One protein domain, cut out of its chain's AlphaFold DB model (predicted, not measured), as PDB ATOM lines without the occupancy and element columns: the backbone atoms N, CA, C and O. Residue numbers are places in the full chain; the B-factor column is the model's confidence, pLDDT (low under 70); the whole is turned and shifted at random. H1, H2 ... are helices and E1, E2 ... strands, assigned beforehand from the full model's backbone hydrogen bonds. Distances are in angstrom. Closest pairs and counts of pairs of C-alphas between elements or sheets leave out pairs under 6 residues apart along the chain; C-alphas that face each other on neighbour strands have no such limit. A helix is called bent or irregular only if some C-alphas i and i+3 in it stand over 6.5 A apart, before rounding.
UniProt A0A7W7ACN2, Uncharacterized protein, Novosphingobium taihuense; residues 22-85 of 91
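Overview. This is residues 22 to 85 of the 91 residues of an uncharacterized protein of Novosphingobium taihuense (UniProt A0A7W7ACN2). A strongly twisted sheet of four antiparallel strands, in the order E3 E2 E1 E4, has one helix, H1, crossing one face, which makes two layers, a helix over a sheet. The edge strand E4 is bent, and a long loop, residues 41 to 52, joins E2 to E3. The printed part has 64 residues, with one named helix and four named strands in the chain order E1 E2 E3 H1 E4; the class is mixed, helices and strands. It is compact, with a radius of gyration of the C-alphas of 11.3 A, and rounded, spanning 32 by 26 by 23 A.

Arrangement. E1, residues 22 to 28, E2, residues 33 to 40, and E3, residues 53 to 57, form a meander, each strand the antiparallel neighbour of the one before. In the hairpin E1 and E2, N 35 and O 27 are 2.8 A apart, within hydrogen-bond range; in the hairpin E2 and E3, N 56 and O 34 are 2.8 A apart, also within range. E4, residues 77 to 84, is antiparallel to E1 at 140 degrees, with N 23 and O 82 within range at 2.8 A; E4 bends by 71 degrees at residue 80. The edge strands E3 and E4 are apart. H1, residues 64 to 73, is on the sheet at a height of 8.6 A, over E2 and E1 and only just not over E3, on which 2 of its 10 C-alphas fall. It runs across the strands, at 88 degrees to E1 on the local plane. The closest C-alphas of H1 and E2 are those of Ser 67 and Ala 35, 6.0 A apart. Every O i to N i+4 pair in H1 is within hydrogen-bond range.

Along the chain. E1 begins at C-alpha 22, (129.093, 143.389, 153.331), and is 18.1 A long from first to last C-alpha. E2 is 21.9 A, E3 12.2 A, H1 14.6 A and E4 18.3 A long; E4 ends at C-alpha 84, (133.671, 142.771, 155.909).

Size, cuts and confidence. The two C-alphas farthest apart are those of Gly 42 and Asp 60, at 32.9 A. The printed part has no cut. The link from E2 to E3 is long, with 12 residues. Mean pLDDT of the printed part is 87.0; residues 57 to 65 are under 70.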
ATOM      1  N   PHE A  22     128.823 143.998 154.634       96.81
ATOM      2  CA  PHE A  22     129.093 143.389 153.331       96.81
ATOM      3  C   PHE A  22     129.356 144.438 152.259       96.81
ATOM      4  O   PHE A  22     128.624 145.418 152.189       96.81
ATOM      5  N   ILE A  23     130.308 144.194 151.360       96.38
ATOM      6  CA  ILE A  23     130.327 144.861 150.050       96.38
ATOM      7  C   ILE A  23     129.278 144.181 149.175       96.38
ATOM      8  O   ILE A  23     129.300 142.957 149.046       96.38
ATOM      9  N   ILE A  24     128.373 144.958 148.579       97.50
ATOM     10  CA  ILE A  24     127.265 144.421 147.764       97.50
ATOM     11  C   ILE A  24     127.218 144.969 146.336       97.50
ATOM     12  O   ILE A  24     126.535 144.416 145.475       97.50
ATOM     13  N   ALA A  25     127.912 146.072 146.076       97.12
ATOM     14  CA  ALA A  25     127.950 146.701 144.768       97.12
ATOM     15  C   ALA A  25     129.195 147.573 144.638       97.12
ATOM     16  O   ALA A  25     129.859 147.889 145.629       97.12
ATOM     17  N   ARG A  26     129.472 147.999 143.411       94.88
ATOM     18  CA  ARG A  26     130.492 148.998 143.104       94.88
ATOM     19  C   ARG A  26     129.955 150.060 142.165       94.88
ATOM     20  O   ARG A  26     129.013 149.817 141.410       94.88
ATOM     21  N   VAL A  27     130.593 151.214 142.177       93.94
ATOM     22  CA  VAL A  27     130.371 152.278 141.207       93.94
ATOM     23  C   VAL A  27     131.722 152.863 140.822       93.94
ATOM     24  O   VAL A  27     132.579 153.051 141.679       93.94
ATOM     25  N   ASP A  28     131.910 153.106 139.533       89.62
ATOM     26  CA  ASP A  28     133.139 153.656 138.973       89.62
ATOM     27  C   ASP A  28     132.776 154.868 138.115       89.62
ATOM     28  O   ASP A  28     131.774 154.879 137.385       89.62
ATOM     29  N   ASP A  29     133.556 155.927 138.247       85.69
ATOM     30  CA  ASP A  29     133.392 157.128 137.454       85.69
ATOM     31  C   ASP A  29     134.069 157.062 136.081       85.69
ATOM     32  O   ASP A  29     133.773 157.917 135.246       85.69
ATOM     33  N   ASP A  30     134.864 156.019 135.832       83.62
ATOM     34  CA  ASP A  30     135.726 155.810 134.664       83.62
ATOM     35  C   ASP A  30     136.832 156.879 134.525       83.62
ATOM     36  O   ASP A  30     137.483 157.003 133.486       83.62
ATOM     37  N   LEU A  31     137.047 157.671 135.579       79.44
ATOM     38  CA  LEU A  31     137.962 158.813 135.657       79.44
ATOM     39  C   LEU A  31     138.958 158.691 136.825       79.44
ATOM     40  O   LEU A  31     139.767 159.596 137.037       79.44
ATOM     41  N   GLY A  32     138.933 157.576 137.563       74.81
ATOM     42  CA  GLY A  32     139.906 157.236 138.605       74.81
ATOM     43  C   GLY A  32     139.349 157.174 140.029       74.81
ATOM     44  O   GLY A  32     140.142 157.097 140.976       74.81
ATOM     45  N   VAL A  33     138.023 157.203 140.204       81.12
ATOM     46  CA  VAL A  33     137.344 156.969 141.488       81.12
ATOM     47  C   VAL A  33     136.405 155.780 141.359       81.12
ATOM     48  O   VAL A  33     135.348 155.861 140.737       81.12
ATOM     49  N   GLU A  34     136.764 154.704 142.051       88.31
ATOM     50  CA  GLU A  34     135.878 153.575 142.306       88.31
ATOM     51  C   GLU A  34     135.400 153.646 143.765       88.31
ATOM     52  O   GLU A  34     136.131 154.050 144.675       88.31
ATOM     53  N   ALA A  35     134.149 153.277 144.013       91.69
ATOM     54  CA  ALA A  35     133.599 153.149 145.352       91.69
ATOM     55  C   ALA A  35     132.857 151.824 145.502       91.69
ATOM     56  O   ALA A  35     132.038 151.447 144.660       91.69
ATOM     57  N   PHE A  36     133.114 151.137 146.610       94.12
ATOM     58  CA  PHE A  36     132.418 149.912 146.986       94.12
ATOM     59  C   PHE A  36     131.294 150.239 147.958       94.12
ATOM     60  O   PHE A  36     131.546 150.806 149.021       94.12
ATOM     61  N   ILE A  37     130.065 149.869 147.610       95.94
ATOM     62  CA  ILE A  37     128.882 150.083 148.441       95.94
ATOM     63  C   ILE A  37     128.840 149.024 149.531       95.94
ATOM     64  O   ILE A  37     128.846 147.820 149.250       95.94
ATOM     65  N   VAL A  38     128.747 149.492 150.770       96.25
ATOM     66  CA  VAL A  38     128.686 148.654 151.958       96.25
ATOM     67  C   VAL A  38     127.247 148.596 152.465       96.25
ATOM     68  O   VAL A  38     126.543 149.597 152.531       96.25
ATOM     69  N   SER A  39     126.799 147.405 152.834       96.62
ATOM     70  CA  SER A  39     125.599 147.194 153.632       96.62
ATOM     71  C   SER A  39     126.024 146.914 155.063       96.62
ATOM     72  O   SER A  39     126.820 146.005 155.288       96.62
ATOM     73  N   ILE A  40     125.508 147.683 156.020       94.75
ATOM     74  CA  ILE A  40     125.692 147.470 157.458       94.75
ATOM     75  C   ILE A  40     124.327 147.145 158.051       94.75
ATOM     76  O   ILE A  40     123.369 147.894 157.853       94.75
ATOM     77  N   ALA A  41     124.225 146.010 158.746       92.00
ATOM     78  CA  ALA A  41     122.964 145.508 159.302       92.00
ATOM     79  C   ALA A  41     121.812 145.467 158.267       92.00
ATOM     80  O   ALA A  41     120.655 145.727 158.587       92.00
ATOM     81  N   GLY A  42     122.134 145.157 157.004       93.50
ATOM     82  CA  GLY A  42     121.163 145.059 155.912       93.50
ATOM     83  C   GLY A  42     120.807 146.384 155.226       93.50
ATOM     84  O   GLY A  42     120.009 146.367 154.292       93.50
ATOM     85  N   SER A  43     121.397 147.510 155.635       94.88
ATOM     86  CA  SER A  43     121.140 148.828 155.050       94.88
ATOM     87  C   SER A  43     122.393 149.439 154.430       94.88
ATOM     88  O   SER A  43     123.471 149.420 155.020       94.88
ATOM     89  N   THR A  44     122.239 150.060 153.261       96.12
ATOM     90  CA  THR A  44     123.262 150.929 152.658       96.12
ATOM     91  C   THR A  44     123.137 152.384 153.107       96.12
ATOM     92  O   THR A  44     124.063 153.168 152.903       96.12
ATOM     93  N   ALA A  45     122.015 152.755 153.732       94.19
ATOM     94  CA  ALA A  45     121.759 154.113 154.187       94.19
ATOM     95  C   ALA A  45     122.560 154.418 155.455       94.19
ATOM     96  O   ALA A  45     122.433 153.734 156.479       94.19
ATOM     97  N   ARG A  46     123.360 155.480 155.383       92.06
ATOM     98  CA  ARG A  46     124.084 156.037 156.518       92.06
ATOM     99  C   ARG A  46     123.185 157.035 157.266       92.06
ATOM    100  O   ARG A  46     122.437 157.766 156.618       92.06
ATOM    101  N   PRO A  47     123.253 157.118 158.608       88.12
ATOM    102  CA  PRO A  47     122.397 158.016 159.393       88.12
ATOM    103  C   PRO A  47     122.487 159.509 159.041       88.12
ATOM    104  O   PRO A  47     121.565 160.256 159.344       88.12
ATOM    105  N   ASP A  48     123.573 159.957 158.406       85.56
ATOM    106  CA  ASP A  48     123.748 161.343 157.949       85.56
ATOM    107  C   ASP A  48     123.128 161.624 156.564       85.56
ATOM    108  O   ASP A  48     123.318 162.706 156.010       85.56
ATOM    109  N   GLY A  49     122.406 160.655 155.989       87.81
ATOM    110  CA  GLY A  49     121.810 160.738 154.653       87.81
ATOM    111  C   GLY A  49     122.731 160.277 153.520       87.81
ATOM    112  O   GLY A  49     122.307 160.253 152.366       87.81
ATOM    113  N   GLY A  50     123.976 159.900 153.824       90.75
ATOM    114  CA  GLY A  50     124.905 159.323 152.859       90.75
ATOM    115  C   GLY A  50     124.677 157.832 152.596       90.75
ATOM    116  O   GLY A  50     123.776 157.192 153.135       90.75
ATOM    117  N   THR A  51     125.560 157.258 151.781       94.69
ATOM    118  CA  THR A  51     125.657 155.809 151.568       94.69
ATOM    119  C   THR A  51     126.939 155.287 152.198       94.69
ATOM    120  O   THR A  51     128.003 155.895 152.044       94.69
ATOM    121  N   TRP A  52     126.856 154.159 152.901       94.12
ATOM    122  CA  TRP A  52     128.041 153.463 153.390       94.12
ATOM    123  C   TRP A  52     128.893 153.002 152.212       94.12
ATOM    124  O   TRP A  52     128.424 152.258 151.353       94.12
ATOM    125  N   HIS A  53     130.146 153.442 152.161       93.06
ATOM    126  CA  HIS A  53     131.052 153.044 151.097       93.06
ATOM    127  C   HIS A  53     132.506 153.035 151.553       93.06
ATOM    128  O   HIS A  53     132.870 153.696 152.528       93.06
ATOM    129  N   ILE A  54     133.321 152.287 150.816       90.38
ATOM    130  CA  ILE A  54     134.780 152.347 150.860       90.38
ATOM    131  C   ILE A  54     135.232 153.004 149.560       90.38
ATOM    132  O   ILE A  54     134.895 152.525 148.475       90.38
ATOM    133  N   THR A  55     135.985 154.097 149.658       86.81
ATOM    134  CA  THR A  55     136.559 154.761 148.484       86.81
ATOM    135  C   THR A  55     137.838 154.056 148.046       86.81
ATOM    136  O   THR A  55     138.819 153.963 148.792       86.81
ATOM    137  N   TRP A  56     137.861 153.619 146.795       80.38
ATOM    138  CA  TRP A  56     139.038 153.098 146.128       80.38
ATOM    139  C   TRP A  56     139.527 154.123 145.096       80.38
ATOM    140  O   TRP A  56     139.172 154.105 143.921       80.38
ATOM    141  N   SER A  57     140.344 155.072 145.556       64.94
ATOM    142  CA  SER A  57     140.986 156.046 144.667       64.94
ATOM    143  C   SER A  57     142.128 155.381 143.892       64.94
ATOM    144  O   SER A  57     143.065 154.866 144.510       64.94
ATOM    145  N   LEU A  58     142.058 155.419 142.557       58.59
ATOM    146  CA  LEU A  58     143.058 154.860 141.634       58.59
ATOM    147  C   LEU A  58     144.047 155.914 141.095       58.59
ATOM    148  O   LEU A  58     145.014 155.544 140.434       58.59
ATOM    149  N   ALA A  59     143.836 157.206 141.380       59.25
ATOM    150  CA  ALA A  59     144.669 158.306 140.886       59.25
ATOM    151  C   ALA A  59     144.996 159.363 141.963       59.25
ATOM    152  O   ALA A  59     144.218 159.583 142.896       59.25
ATOM    153  N   ASP A  60     146.145 160.031 141.806       56.56
ATOM    154  CA  ASP A  60     146.592 161.131 142.671       56.56
ATOM    155  C   ASP A  60     145.615 162.319 142.626       56.56
ATOM    156  O   ASP A  60     145.151 162.729 141.563       56.56
ATOM    157  N   GLY A  61     145.315 162.894 143.795       59.28
ATOM    158  CA  GLY A  61     144.470 164.088 143.932       59.28
ATOM    159  C   GLY A  61     142.957 163.841 143.990       59.28
ATOM    160  O   GLY A  61     142.211 164.809 144.138       59.28
ATOM    161  N   ARG A  62     142.494 162.585 143.924       65.12
ATOM    162  CA  ARG A  62     141.063 162.242 144.001       65.12
ATOM    163  C   ARG A  62     140.605 161.961 145.438       65.12
ATOM    164  O   ARG A  62     141.206 161.142 146.140       65.12
ATOM    165  N   ALA A  63     139.537 162.623 145.883       63.16
ATOM    166  CA  ALA A  63     139.079 162.671 147.274       63.16
ATOM    167  C   ALA A  63     137.714 161.994 147.500       63.16
ATOM    168  O   ALA A  63     136.903 161.848 146.590       63.16
ATOM    169  N   ALA A  64     137.400 161.677 148.763       64.44
ATOM    170  CA  ALA A  64     136.126 161.069 149.180       64.44
ATOM    171  C   ALA A  64     134.868 161.885 148.804       64.44
ATOM    172  O   ALA A  64     133.760 161.356 148.760       64.44
ATOM    173  N   ARG A  65     135.009 163.186 148.517       69.69
ATOM    174  CA  ARG A  65     133.895 163.986 147.992       69.69
ATOM    175  C   ARG A  65     133.455 163.485 146.617       69.69
ATOM    176  O   ARG A  65     132.261 163.381 146.368       69.69
ATOM    177  N   GLU A  66     134.411 163.135 145.765       74.62
ATOM    178  CA  GLU A  66     134.133 162.676 144.406       74.62
ATOM    179  C   GLU A  66     133.452 161.302 144.419       74.62
ATOM    180  O   GLU A  66     132.562 161.070 143.609       74.62
ATOM    181  N   SER A  67     133.748 160.422 145.389       77.81
ATOM    182  CA  SER A  67     133.015 159.152 145.513       77.81
ATOM    183  C   SER A  67     131.545 159.344 145.891       77.81
ATOM    184  O   SER A  67     130.696 158.643 145.349       77.81
ATOM    185  N   ASN A  68     131.206 160.316 146.748       85.62
ATOM    186  CA  ASN A  68     129.800 160.622 147.053       85.62
ATOM    187  C   ASN A  68     129.029 161.092 145.811       85.62
ATOM    188  O   ASN A  68     127.906 160.640 145.578       85.62
ATOM    189  N   ASP A  69     129.640 161.965 145.007       87.12
ATOM    190  CA  ASP A  69     129.029 162.477 143.776       87.12
ATOM    191  C   ASP A  69     128.776 161.337 142.770       87.12
ATOM    192  O   ASP A  69     127.723 161.268 142.130       87.12
ATOM    193  N   VAL A  70     129.711 160.390 142.668       89.00
ATOM    194  CA  VAL A  70     129.617 159.224 141.774       89.00
ATOM    195  C   VAL A  70     128.534 158.248 142.233       89.00
ATOM    196  O   VAL A  70     127.716 157.813 141.422       89.00
ATOM    197  N   ILE A  71     128.461 157.968 143.538       92.19
ATOM    198  CA  ILE A  71     127.417 157.122 144.136       92.19
ATOM    199  C   ILE A  71     126.016 157.685 143.864       92.19
ATOM    200  O   ILE A  71     125.092 156.909 143.619       92.19
ATOM    201  N   ALA A  72     125.854 159.009 143.900       91.81
ATOM    202  CA  ALA A  72     124.565 159.665 143.682       91.81
ATOM    203  C   ALA A  72     124.169 159.782 142.199       91.81
ATOM    204  O   ALA A  72     122.981 159.877 141.892       91.81
ATOM    205  N   SER A  73     125.139 159.811 141.282       90.38
ATOM    206  CA  SER A  73     124.906 160.139 139.866       90.38
ATOM    207  C   SER A  73     124.896 158.940 138.919       90.38
ATOM    208  O   SER A  73     124.328 159.043 137.828       90.38
ATOM    209  N   LYS A  74     125.495 157.807 139.305       91.12
ATOM    210  CA  LYS A  74     125.595 156.608 138.464       91.12
ATOM    211  C   LYS A  74     124.858 155.408 139.076       91.12
ATOM    212  O   LYS A  74     124.801 155.271 140.297       91.12
ATOM    213  N   PRO A  75     124.319 154.497 138.244       93.31
ATOM    214  CA  PRO A  75     123.798 153.227 138.735       93.31
ATOM    215  C   PRO A  75     124.932 152.376 139.316       93.31
ATOM    216  O   PRO A  75     126.054 152.381 138.811       93.31
ATOM    217  N   TRP A  76     124.626 151.612 140.361       95.75
ATOM    218  CA  TRP A  76     125.598 150.721 140.986       95.75
ATOM    219  C   TRP A  76     125.608 149.373 140.274       95.75
ATOM    220  O   TRP A  76     124.552 148.801 139.999       95.75
ATOM    221  N   ALA A  77     126.797 148.842 140.010       96.25
ATOM    222  CA  ALA A  77     126.978 147.495 139.498       96.25
ATOM    223  C   ALA A  77     126.895 146.495 140.668       96.25
ATOM    224  O   ALA A  77     127.765 146.529 141.546       96.25
ATOM    225  N   PRO A  78     125.881 145.606 140.714       96.69
ATOM    226  CA  PRO A  78     125.766 144.612 141.773       96.69
ATOM    227  C   PRO A  78     126.941 143.636 141.757       96.69
ATOM    228  O   PRO A  78     127.468 143.288 140.698       96.69
ATOM    229  N   MET A  79     127.318 143.151 142.936       94.31
ATOM    230  CA  MET A  79     128.372 142.157 143.113       94.31
ATOM    231  C   MET A  79     127.894 141.049 144.059       94.31
ATOM    232  O   MET A  79     127.002 141.284 144.877       94.31
ATOM    233  N   PRO A  80     128.475 139.838 143.990       95.94
ATOM    234  CA  PRO A  80     128.310 138.862 145.060       95.94
ATOM    235  C   PRO A  80     128.695 139.485 146.404       95.94
ATOM    236  O   PRO A  80     129.717 140.164 146.497       95.94
ATOM    237  N   ALA A  81     127.879 139.258 147.434       95.62
ATOM    238  CA  ALA A  81     128.125 139.835 148.747       95.62
ATOM    239  C   ALA A  81     129.461 139.334 149.318       95.62
ATOM    240  O   ALA A  81     129.666 138.127 149.462       95.62
ATOM    241  N   MET A  82     130.352 140.262 149.665       95.62
ATOM    242  CA  MET A  82     131.639 139.960 150.295       95.62
ATOM    243  C   MET A  82     131.621 140.453 151.736       95.62
ATOM    244  O   MET A  82     131.380 141.634 151.973       95.62
ATOM    245  N   ALA A  83     131.859 139.559 152.695       95.12
ATOM    246  CA  ALA A  83     131.848 139.908 154.113       95.12
ATOM    247  C   ALA A  83     132.999 140.862 154.475       95.12
ATOM    248  O   ALA A  83     134.129 140.685 154.019       95.12
ATOM    249  N   LEU A  84     132.706 141.842 155.330       91.69
ATOM    250  CA  LEU A  84     133.671 142.771 155.909       91.69
ATOM    251  C   LEU A  84     133.670 142.652 157.433       91.69
ATOM    252  O   LEU A  84     132.615 142.658 158.066       91.69
ATOM    253  N   SER A  85     134.861 142.621 158.027       92.06
ATOM    254  CA  SER A  85     135.033 142.848 159.462       92.06
ATOM    255  C   SER A  85     135.290 144.332 159.696       92.06
ATOM    256  O   SER A  85     136.262 144.879 159.176       92.06
TER     257      SER A  85